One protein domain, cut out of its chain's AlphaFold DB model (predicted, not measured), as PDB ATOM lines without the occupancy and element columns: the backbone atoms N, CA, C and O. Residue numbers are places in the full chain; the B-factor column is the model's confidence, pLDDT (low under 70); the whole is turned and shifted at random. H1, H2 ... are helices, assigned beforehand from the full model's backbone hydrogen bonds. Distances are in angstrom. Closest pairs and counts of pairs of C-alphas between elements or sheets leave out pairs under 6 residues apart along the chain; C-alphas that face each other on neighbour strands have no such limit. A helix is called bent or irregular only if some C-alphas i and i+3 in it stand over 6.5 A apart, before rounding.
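AT A GLANCE: This is residues 28 to 101 of the 304 residues of the protein "Peptidoglycan-binding protein" of Bryobacteraceae bacterium (UniProt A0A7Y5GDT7). Five helices, most of them short, make a small one-domain cluster: H1, the longest, runs along one side, H2 packs near its end and H3 near its start, and H4 and H5 lie on the side away from H1. A stretch with no named element, residues 28 to 51, folds back on itself in short antiparallel pairings and covers another side of the cluster. The printed part has 74 residues with five named helices, H1 to H5 in chain order, and no named strand; the class is all helix, though 36 of the 74 residues, under half, are in named elements. The whole is compact, with a radius of gyration of the C-alphas of 11.1 A, and its outline is elongated, spanning 37 by 22 by 21 A.

IN THESE COORDINATES: H1, residues 52 to 62, begins with C-alpha 52 at (178.761, 93.529, 130.318) and is 15.4 A long from first to last C-alpha. H2 is residues 69 to 73 and H3 residues 76 to 80. H4 is residues 84 to 88; it is neither bent nor irregular, but only just: C-alphas 85 and 88 are 6.0 A apart. H5, residues 90 to 99, is 14.2 A long and ends with C-alpha 99 at (181.451, 93.961, 114.571).

HOW THE PARTS SIT: H1 touches H2, where the closest C-alphas, those of Cys 61 and Ala 69, are 4.7 A apart. H1 also touches H3, with the C-alphas of His 54 and Leu 79 closest at 5.0 A. H2 and H3 meet only through their link. H2 touches H5, the closest C-alphas being those of Leu 72 and His 95, 6.5 A apart. H4 touches no helix: it is close to H3 but not clearly touching, with the C-alphas of Arg 78 and Leu 86 closest at 7.9 A. H4 and H5 are likewise close but not clearly touching, with the C-alphas of Leu 86 and Leu 92 closest at 7.4 A. H1 is apart from H4 and H5, H2 from H4, and H3 from H5. Before H1, residues 40 to 41 pair antiparallel with residues 29 to 30 and with residues 46 to 47. In H1, H2, H3 and H5 every O i to N i+4 pair is within hydrogen-bond range; in H4 it is 0 of 1, beside 2 of 2 O i to N i+3 pairs.

THE WHOLE: The two C-alphas farthest apart are those of Gly 34 and Pro 64, at 36.9 A, while those of Ser 28 and Arg 101, the first and last printed, are 10.5 A apart. The printed part has no cut. The links H2 to H3, H3 to H4 and H4 to H5 are tight, H1 to H2 is short, and no link is long. The mean pLDDT of the printed part is 91.1, and one residue, Ala 44, is under 70.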
ATOM      1  N   SER A  28     186.776  99.893 119.169       88.12
ATOM      2  CA  SER A  28     187.895  99.902 120.111       88.12
ATOM      3  C   SER A  28     187.975  98.574 120.856       88.12
ATOM      4  O   SER A  28     186.980  98.113 121.404       88.12
ATOM      5  N   VAL A  29     189.151  97.952 120.871       91.12
ATOM      6  CA  VAL A  29     189.424  96.740 121.651       91.12
ATOM      7  C   VAL A  29     190.715  96.973 122.411       91.12
ATOM      8  O   VAL A  29     191.768  97.152 121.788       91.12
ATOM      9  N   THR A  30     190.631  96.985 123.736       88.75
ATOM     10  CA  THR A  30     191.741  97.327 124.627       88.75
ATOM     11  C   THR A  30     191.884  96.305 125.748       88.75
ATOM     12  O   THR A  30     190.912  95.740 126.242       88.75
ATOM     13  N   VAL A  31     193.131  96.072 126.150       89.44
ATOM     14  CA  VAL A  31     193.503  95.322 127.352       89.44
ATOM     15  C   VAL A  31     194.597  96.136 128.026       89.44
ATOM     16  O   VAL A  31     195.667  96.341 127.447       89.44
ATOM     17  N   THR A  32     194.332  96.633 129.230       82.81
ATOM     18  CA  THR A  32     195.291  97.455 129.974       82.81
ATOM     19  C   THR A  32     195.959  96.608 131.046       82.81
ATOM     20  O   THR A  32     195.303  96.027 131.905       82.81
ATOM     21  N   ARG A  33     197.295  96.529 131.023       76.69
ATOM     22  CA  ARG A  33     198.044  95.731 132.002       76.69
ATOM     23  C   ARG A  33     197.813  96.265 133.420       76.69
ATOM     24  O   ARG A  33     198.132  97.416 133.699       76.69
ATOM     25  N   GLY A  34     197.330  95.400 134.311       74.12
ATOM     26  CA  GLY A  34     197.029  95.746 135.706       74.12
ATOM     27  C   GLY A  34     195.645  96.364 135.923       74.12
ATOM     28  O   GLY A  34     195.310  96.674 137.063       74.12
ATOM     29  N   ASP A  35     194.847  96.529 134.866       80.56
ATOM     30  CA  ASP A  35     193.434  96.878 134.978       80.56
ATOM     31  C   ASP A  35     192.604  95.628 135.300       80.56
ATOM     32  O   ASP A  35     192.770  94.576 134.685       80.56
ATOM     33  N   THR A  36     191.691  95.751 136.261       86.25
ATOM     34  CA  THR A  36     190.765  94.681 136.651       86.25
ATOM     35  C   THR A  36     189.650  94.464 135.630       86.25
ATOM     36  O   THR A  36     188.943  93.467 135.719       86.25
ATOM     37  N   GLY A  37     189.460  95.394 134.684       85.12
ATOM     38  CA  GLY A  37     188.460  95.285 133.622       85.12
ATOM     39  C   GLY A  37     188.723  94.156 132.617       85.12
ATOM     40  O   GLY A  37     187.764  93.615 132.059       85.12
ATOM     41  N   HIS A  38     189.988  93.751 132.435       94.00
ATOM     42  CA  HIS A  38     190.404  92.816 131.379       94.00
ATOM     43  C   HIS A  38     189.988  93.323 129.977       94.00
ATOM     44  O   HIS A  38     189.924  94.538 129.752       94.00
ATOM     45  N   LEU A  39     189.747  92.429 129.011       95.12
ATOM     46  CA  LEU A  39     189.281  92.766 127.665       95.12
ATOM     47  C   LEU A  39     188.116  93.761 127.684       95.12
ATOM     48  O   LEU A  39     187.053  93.496 128.243       95.12
ATOM     49  N   THR A  40     188.322  94.896 127.027       93.06
ATOM     50  CA  THR A  40     187.376  96.006 126.948       93.06
ATOM     51  C   THR A  40     187.034  96.294 125.494       93.06
ATOM     52  O   THR A  40     187.919  96.315 124.636       93.06
ATOM     53  N   TYR A  41     185.748  96.506 125.209       93.06
ATOM     54  CA  TYR A  41     185.247  96.654 123.847       93.06
ATOM     55  C   TYR A  41     184.305  97.851 123.662       93.06
ATOM     56  O   TYR A  41     183.414  98.127 124.469       93.06
ATOM     57  N   GLY A  42     184.483  98.518 122.526       88.06
ATOM     58  CA  GLY A  42     183.567  99.485 121.956       88.06
ATOM     59  C   GLY A  42     183.581 100.851 122.630       88.06
ATOM     60  O   GLY A  42     184.300 101.111 123.597       88.06
ATOM     61  N   ARG A  43     182.724 101.745 122.132       81.12
ATOM     62  CA  ARG A  43     182.555 103.106 122.661       81.12
ATOM     63  C   ARG A  43     182.050 103.073 124.099       81.12
ATOM     64  O   ARG A  43     182.384 103.945 124.893       81.12
ATOM     65  N   ALA A  44     181.260 102.054 124.422       69.62
ATOM     66  CA  ALA A  44     180.727 101.839 125.756       69.62
ATOM     67  C   ALA A  44     181.753 101.270 126.750       69.62
ATOM     68  O   ALA A  44     181.417 101.148 127.925       69.62
ATOM     69  N   GLN A  45     182.966 100.928 126.288       76.19
ATOM     70  CA  GLN A  45     184.032 100.323 127.092       76.19
ATOM     71  C   GLN A  45     183.494  99.164 127.950       76.19
ATOM     72  O   GLN A  45     183.738  99.080 129.153       76.19
ATOM     73  N   THR A  46     182.710  98.271 127.336       88.88
ATOM     74  CA  THR A  46     182.172  97.108 128.041       88.88
ATOM     75  C   THR A  46     183.302  96.129 128.315       88.88
ATOM     76  O   THR A  46     184.020  95.701 127.416       88.88
ATOM     77  N   THR A  47     183.478  95.799 129.588       92.75
ATOM     78  CA  THR A  47     184.605  94.995 130.063       92.75
ATOM     79  C   THR A  47     184.203  93.529 130.229       92.75
ATOM     80  O   THR A  47     183.073  93.246 130.645       92.75
ATOM     81  N   LEU A  48     185.142  92.607 130.044       95.44
ATOM     82  CA  LEU A  48     184.982  91.184 130.342       95.44
ATOM     83  C   LEU A  48     184.650  90.952 131.822       95.44
ATOM     84  O   LEU A  48     183.688  90.255 132.140       95.44
ATOM     85  N   ALA A  49     185.385  91.598 132.732       93.12
ATOM     86  CA  ALA A  49     185.265  91.354 134.170       93.12
ATOM     87  C   ALA A  49     183.885  91.705 134.756       93.12
ATOM     88  O   ALA A  49     183.398  91.022 135.660       93.12
ATOM     89  N   SER A  50     183.225  92.741 134.228       90.75
ATOM     90  CA  SER A  50     181.864  93.114 134.644       90.75
ATOM     91  C   SER A  50     180.775  92.186 134.098       90.75
ATOM     92  O   SER A  50     179.640  92.249 134.565       90.75
ATOM     93  N   GLY A  51     181.082  91.343 133.106       93.12
ATOM     94  CA  GLY A  51     180.092  90.553 132.368       93.12
ATOM     95  C   GLY A  51     179.275  91.365 131.354       93.12
ATOM     96  O   GLY A  51     178.497  90.796 130.591       93.12
ATOM     97  N   ASN A  52     179.467  92.686 131.281       92.38
ATOM     98  CA  ASN A  52     178.761  93.529 130.318       92.38
ATOM     99  C   ASN A  52     179.199  93.262 128.878       92.38
ATOM    100  O   ASN A  52     178.383  93.394 127.965       92.38
ATOM    101  N   LEU A  53     180.453  92.840 128.673       95.31
ATOM    102  CA  LEU A  53     180.913  92.405 127.359       95.31
ATOM    103  C   LEU A  53     180.090  91.212 126.855       95.31
ATOM    104  O   LEU A  53     179.576  91.264 125.743       95.31
ATOM    105  N   HIS A  54     179.879  90.190 127.693       97.06
ATOM    106  CA  HIS A  54     179.020  89.055 127.343       97.06
ATOM    107  C   HIS A  54     177.610  89.515 126.966       97.06
ATOM    108  O   HIS A  54     177.127  89.166 125.896       97.06
ATOM    109  N   ARG A  55     176.976  90.353 127.797       94.94
ATOM    110  CA  ARG A  55     175.605  90.833 127.550       94.94
ATOM    111  C   ARG A  55     175.479  91.547 126.203       94.94
ATOM    112  O   ARG A  55     174.534  91.283 125.468       94.94
ATOM    113  N   LEU A  56     176.440  92.410 125.867       95.44
ATOM    114  CA  LEU A  56     176.458  93.116 124.587       95.44
ATOM    115  C   LEU A  56     176.612  92.152 123.400       95.44
ATOM    116  O   LEU A  56     175.857  92.251 122.433       95.44
ATOM    117  N   ILE A  57     177.573  91.224 123.465       96.75
ATOM    118  CA  ILE A  57     177.835  90.279 122.369       96.75
ATOM    119  C   ILE A  57     176.689  89.280 122.210       96.75
ATOM    120  O   ILE A  57     176.299  88.995 121.080       96.75
ATOM    121  N   TYR A  58     176.098  88.823 123.314       96.62
ATOM    122  CA  TYR A  58     174.893  87.999 123.312       96.62
ATOM    123  C   TYR A  58     173.749  88.718 122.590       96.62
ATOM    124  O   TYR A  58     173.237  88.209 121.598       96.62
ATOM    125  N   SER A  59     173.411  89.951 122.994       93.44
ATOM    126  CA  SER A  59     172.360  90.730 122.323       93.44
ATOM    127  C   SER A  59     172.636  90.948 120.834       93.44
ATOM    128  O   SER A  59     171.705  90.933 120.033       93.44
ATOM    129  N   TYR A  60     173.900  91.135 120.446       95.50
ATOM    130  CA  TYR A  60     174.271  91.261 119.039       95.50
ATOM    131  C   TYR A  60     174.067  89.961 118.256       95.50
ATOM    132  O   TYR A  60     173.521  90.010 117.154       95.50
ATOM    133  N   CYS A  61     174.450  88.816 118.824       95.38
ATOM    134  CA  CYS A  61     174.260  87.510 118.192       95.38
ATOM    135  C   CYS A  61     172.778  87.144 118.039       95.38
ATOM    136  O   CYS A  61     172.402  86.575 117.019       95.38
ATOM    137  N   GLU A  62     171.945  87.539 119.002       94.38
ATOM    138  CA  GLU A  62     170.498  87.298 118.980       94.38
ATOM    139  C   GLU A  62     169.726  88.266 118.069       94.38
ATOM    140  O   GLU A  62     168.555  88.036 117.771       94.38
ATOM    141  N   THR A  63     170.343  89.367 117.625       85.38
ATOM    142  CA  THR A  63     169.666  90.344 116.764       85.38
ATOM    143  C   THR A  63     169.713  89.890 115.298       85.38
ATOM    144  O   THR A  63     170.805  89.767 114.732       85.38
ATOM    145  N   PRO A  64     168.561  89.687 114.626       82.88
ATOM    146  CA  PRO A  64     168.539  89.310 113.216       82.88
ATOM    147  C   PRO A  64     169.229  90.351 112.325       82.88
ATOM    148  O   PRO A  64     169.043  91.554 112.492       82.88
ATOM    149  N   GLY A  65     170.002  89.885 111.341       76.00
ATOM    150  CA  GLY A  65     170.708  90.756 110.393       76.00
ATOM    151  C   GLY A  65     172.083  91.252 110.858       76.00
ATOM    152  O   GLY A  65     172.751  91.948 110.095       76.00
ATOM    153  N   SER A  66     172.537  90.863 112.053       85.25
ATOM    154  CA  SER A  66     173.907  91.093 112.528       85.25
ATOM    155  C   SER A  66     174.938  90.374 111.647       85.25
ATOM    156  O   SER A  66     175.052  89.148 111.660       85.25
ATOM    157  N   ARG A  67     175.725  91.137 110.883       81.12
ATOM    158  CA  ARG A  67     176.641  90.625 109.844       81.12
ATOM    159  C   ARG A  67     177.823  89.840 110.406       81.12
ATOM    160  O   ARG A  67     178.307  88.915 109.761       81.12
ATOM    161  N   CYS A  68     178.287  90.205 111.598       86.88
ATOM    162  CA  CYS A  68     179.470  89.634 112.244       86.88
ATOM    163  C   CYS A  68     179.113  88.713 113.424       86.88
ATOM    164  O   CYS A  68     179.993  88.361 114.209       86.88
ATOM    165  N   ALA A  69     177.837  88.333 113.583       88.94
ATOM    166  CA  ALA A  69     177.379  87.512 114.707       88.94
ATOM    167  C   ALA A  69     177.962  86.091 114.691       88.94
ATOM    168  O   ALA A  69     178.355  85.581 115.736       88.94
ATOM    169  N   GLY A  70     178.066  85.471 113.509       91.75
ATOM    170  CA  GLY A  70     178.505  84.076 113.364       91.75
ATOM    171  C   GLY A  70     179.855  83.775 114.032       91.75
ATOM    172  O   GLY A  70     179.914  82.886 114.874       91.75
ATOM    173  N   PRO A  71     180.936  84.517 113.727       92.81
ATOM    174  CA  PRO A  71     182.218  84.306 114.398       92.81
ATOM    175  C   PRO A  71     182.209  84.638 115.896       92.81
ATOM    176  O   PRO A  71     182.959  84.034 116.656       92.81
ATOM    177  N   LEU A  72     181.380  85.592 116.337       96.50
ATOM    178  CA  LEU A  72     181.315  86.010 117.742       96.50
ATOM    179  C   LEU A  72     180.545  85.025 118.631       96.50
ATOM    180  O   LEU A  72     180.877  84.905 119.811       96.50
ATOM    181  N   SER A  73     179.570  84.293 118.084       96.38
ATOM    182  CA  SER A  73     178.758  83.342 118.855       96.38
ATOM    183  C   SER A  73     179.598  82.218 119.476       96.38
ATOM    184  O   SER A  73     179.319  81.787 120.594       96.38
ATOM    185  N   ALA A  74     180.696  81.828 118.819       97.00
ATOM    186  CA  ALA A  74     181.649  80.828 119.310       97.00
ATOM    187  C   ALA A  74     182.343  81.217 120.631       97.00
ATOM    188  O   ALA A  74     182.918  80.362 121.302       97.00
ATOM    189  N   TYR A  75     182.300  82.496 121.020       98.00
ATOM    190  CA  TYR A  75     182.941  83.000 122.234       98.00
ATOM    191  C   TYR A  75     181.957  83.244 123.388       98.00
ATOM    192  O   TYR A  75     182.413  83.559 124.487       98.00
ATOM    193  N   LEU A  76     180.639  83.092 123.187       98.12
ATOM    194  CA  LEU A  76     179.618  83.471 124.181       98.12
ATOM    195  C   LEU A  76     179.807  82.777 125.534       98.12
ATOM    196  O   LEU A  76     179.860  83.455 126.554       98.12
ATOM    197  N   GLU A  77     180.016  81.461 125.546       98.06
ATOM    198  CA  GLU A  77     180.216  80.686 126.780       98.06
ATOM    199  C   GLU A  77     181.463  81.148 127.560       98.06
ATOM    200  O   GLU A  77     181.449  81.268 128.788       98.06
ATOM    201  N   ARG A  78     182.557  81.459 126.854       98.25
ATOM    202  CA  ARG A  78     183.806  81.943 127.471       98.25
ATOM    203  C   ARG A  78     183.665  83.378 127.977       98.25
ATOM    204  O   ARG A  78     184.173  83.701 129.050       98.25
ATOM    205  N   LEU A  79     182.948  84.222 127.235       98.00
ATOM    206  CA  LEU A  79     182.607  85.581 127.653       98.00
ATOM    207  C   LEU A  79     181.722  85.568 128.907       98.00
ATOM    208  O   LEU A  79     181.963  86.351 129.825       98.00
ATOM    209  N   GLU A  80     180.737  84.669 128.978       97.94
ATOM    210  CA  GLU A  80     179.857  84.499 130.139       97.94
ATOM    211  C   GLU A  80     180.642  84.083 131.388       97.94
ATOM    212  O   GLU A  80     180.481  84.675 132.460       97.94
ATOM    213  N   ARG A  81     181.565  83.124 131.230       97.62
ATOM    214  CA  ARG A  81     182.485  82.672 132.286       97.62
ATOM    215  C   ARG A  81     183.572  83.684 132.645       97.62
ATOM    216  O   ARG A  81     184.310  83.444 133.597       97.62
ATOM    217  N   ARG A  82     183.668  84.802 131.919       97.75
ATOM    218  CA  ARG A  82     184.696  85.841 132.100       97.75
ATOM    219  C   ARG A  82     186.114  85.273 131.977       97.75
ATOM    220  O   ARG A  82     186.999  85.605 132.759       97.75
ATOM    221  N   ASP A  83     186.307  84.386 131.005       97.50
ATOM    222  CA  ASP A  83     187.578  83.706 130.756       97.50
ATOM    223  C   ASP A  83     188.678  84.705 130.356       97.50
ATOM    224  O   ASP A  83     188.712  85.201 129.230       97.50
ATOM    225  N   ILE A  84     189.606  84.979 131.278       95.75
ATOM    226  CA  ILE A  84     190.682  85.966 131.098       95.75
ATOM    227  C   ILE A  84     191.670  85.604 129.983       95.75
ATOM    228  O   ILE A  84     192.408  86.471 129.523       95.75
ATOM    229  N   SER A  85     191.692  84.355 129.501       96.25
ATOM    230  CA  SER A  85     192.534  83.992 128.351       96.25
ATOM    231  C   SER A  85     192.106  84.702 127.055       96.25
ATOM    232  O   SER A  85     192.896  84.819 126.117       96.25
ATOM    233  N   LEU A  86     190.889  85.261 127.021       96.88
ATOM    234  CA  LEU A  86     190.395  86.110 125.936       96.88
ATOM    235  C   LEU A  86     191.159  87.441 125.801       96.88
ATOM    236  O   LEU A  86     191.132  88.052 124.731       96.88
ATOM    237  N   ASP A  87     191.897  87.869 126.830       95.44
ATOM    238  CA  ASP A  87     192.743  89.070 126.779       95.44
ATOM    239  C   ASP A  87     193.821  88.984 125.690       95.44
ATOM    240  O   ASP A  87     194.257  90.005 125.164       95.44
ATOM    241  N   THR A  88     194.243  87.775 125.320       93.06
ATOM    242  CA  THR A  88     195.305  87.554 124.328       93.06
ATOM    243  C   THR A  88     194.808  86.963 123.009       93.06
ATOM    244  O   THR A  88     195.603  86.756 122.094       93.06
ATOM    245  N   GLU A  89     193.507  86.696 122.884       95.12
ATOM    246  CA  GLU A  89     192.931  86.006 121.727       95.12
ATOM    247  C   GLU A  89     192.731  86.959 120.539       95.12
ATOM    248  O   GLU A  89     191.711  87.644 120.407       95.12
ATOM    249  N   THR A  90     193.707  86.990 119.631       89.88
ATOM    250  CA  THR A  90     193.711  87.930 118.501       89.88
ATOM    251  C   THR A  90     192.514  87.757 117.568       89.88
ATOM    252  O   THR A  90     192.024  88.746 117.022       89.88
ATOM    253  N   ALA A  91     192.014  86.526 117.403       90.62
ATOM    254  CA  ALA A  91     190.869  86.254 116.538       90.62
ATOM    255  C   ALA A  91     189.594  86.931 117.067       90.62
ATOM    256  O   ALA A  91     188.923  87.649 116.322       90.62
ATOM    257  N   LEU A  92     189.313  86.796 118.368       95.44
ATOM    258  CA  LEU A  92     188.203  87.492 119.018       95.44
ATOM    259  C   LEU A  92     188.341  89.010 118.871       95.44
ATOM    260  O   LEU A  92     187.382  89.682 118.497       95.44
ATOM    261  N   HIS A  93     189.530  89.560 119.132       93.88
ATOM    262  CA  HIS A  93     189.751  91.008 119.041       93.88
ATOM    263  C   HIS A  93     189.448  91.538 117.640       93.88
ATOM    264  O   HIS A  93     188.890  92.623 117.488       93.88
ATOM    265  N   ASP A  94     189.790  90.774 116.608       86.56
ATOM    266  CA  ASP A  94     189.509  91.151 115.231       86.56
ATOM    267  C   ASP A  94     188.022  91.058 114.884       86.56
ATOM    268  O   ASP A  94     187.504  91.969 114.234       86.56
ATOM    269  N   HIS A  95     187.318  90.027 115.360       94.12
ATOM    270  CA  HIS A  95     185.867  89.923 115.195       94.12
ATOM    271  C   HIS A  95     185.122  91.056 115.904       94.12
ATOM    272  O   HIS A  95     184.183  91.613 115.344       94.12
ATOM    273  N   LEU A  96     185.573  91.460 117.094       95.06
ATOM    274  CA  LEU A  96     185.033  92.615 117.811       95.06
ATOM    275  C   LEU A  96     185.254  93.915 117.023       95.06
ATOM    276  O   LEU A  96     184.311  94.667 116.785       95.06
ATOM    277  N   ARG A  97     186.474  94.162 116.526       90.31
ATOM    278  CA  ARG A  97     186.766  95.334 115.675       90.31
ATOM    279  C   ARG A  97     185.909  95.373 114.414       90.31
ATOM    280  O   ARG A  97     185.570  96.456 113.936       90.31
ATOM    281  N   GLU A  98     185.619  94.214 113.832       88.19
ATOM    282  CA  GLU A  98     184.763  94.101 112.655       88.19
ATOM    283  C   GLU A  98     183.295  94.354 112.999       88.19
ATOM    284  O   GLU A  98     182.655  95.176 112.343       88.19
ATOM    285  N   ALA A  99     182.802  93.749 114.081       91.69
ATOM    286  CA  ALA A  99     181.451  93.961 114.571       91.69
ATOM    287  C   ALA A  99     181.195  95.433 114.909       91.69
ATOM    288  O   ALA A  99     180.121  95.929 114.604       91.69
ATOM    289  N   GLY A 100     182.175  96.182 115.425       89.50
ATOM    290  CA  GLY A 100     182.045  97.626 115.667       89.50
ATOM    291  C   GLY A 100     181.717  98.457 114.413       89.50
ATOM    292  O   GLY A 100     181.276  99.604 114.518       89.50
ATOM    293  N   ARG A 101     181.896  97.893 113.210       84.44
ATOM    294  CA  ARG A 101     181.491  98.520 111.944       84.44
ATOM    295  C   ARG A 101     180.042  98.226 111.569       84.44
ATOM    296  O   ARG A 101     179.496  98.975 110.766       84.44
TER     297      ARG A 101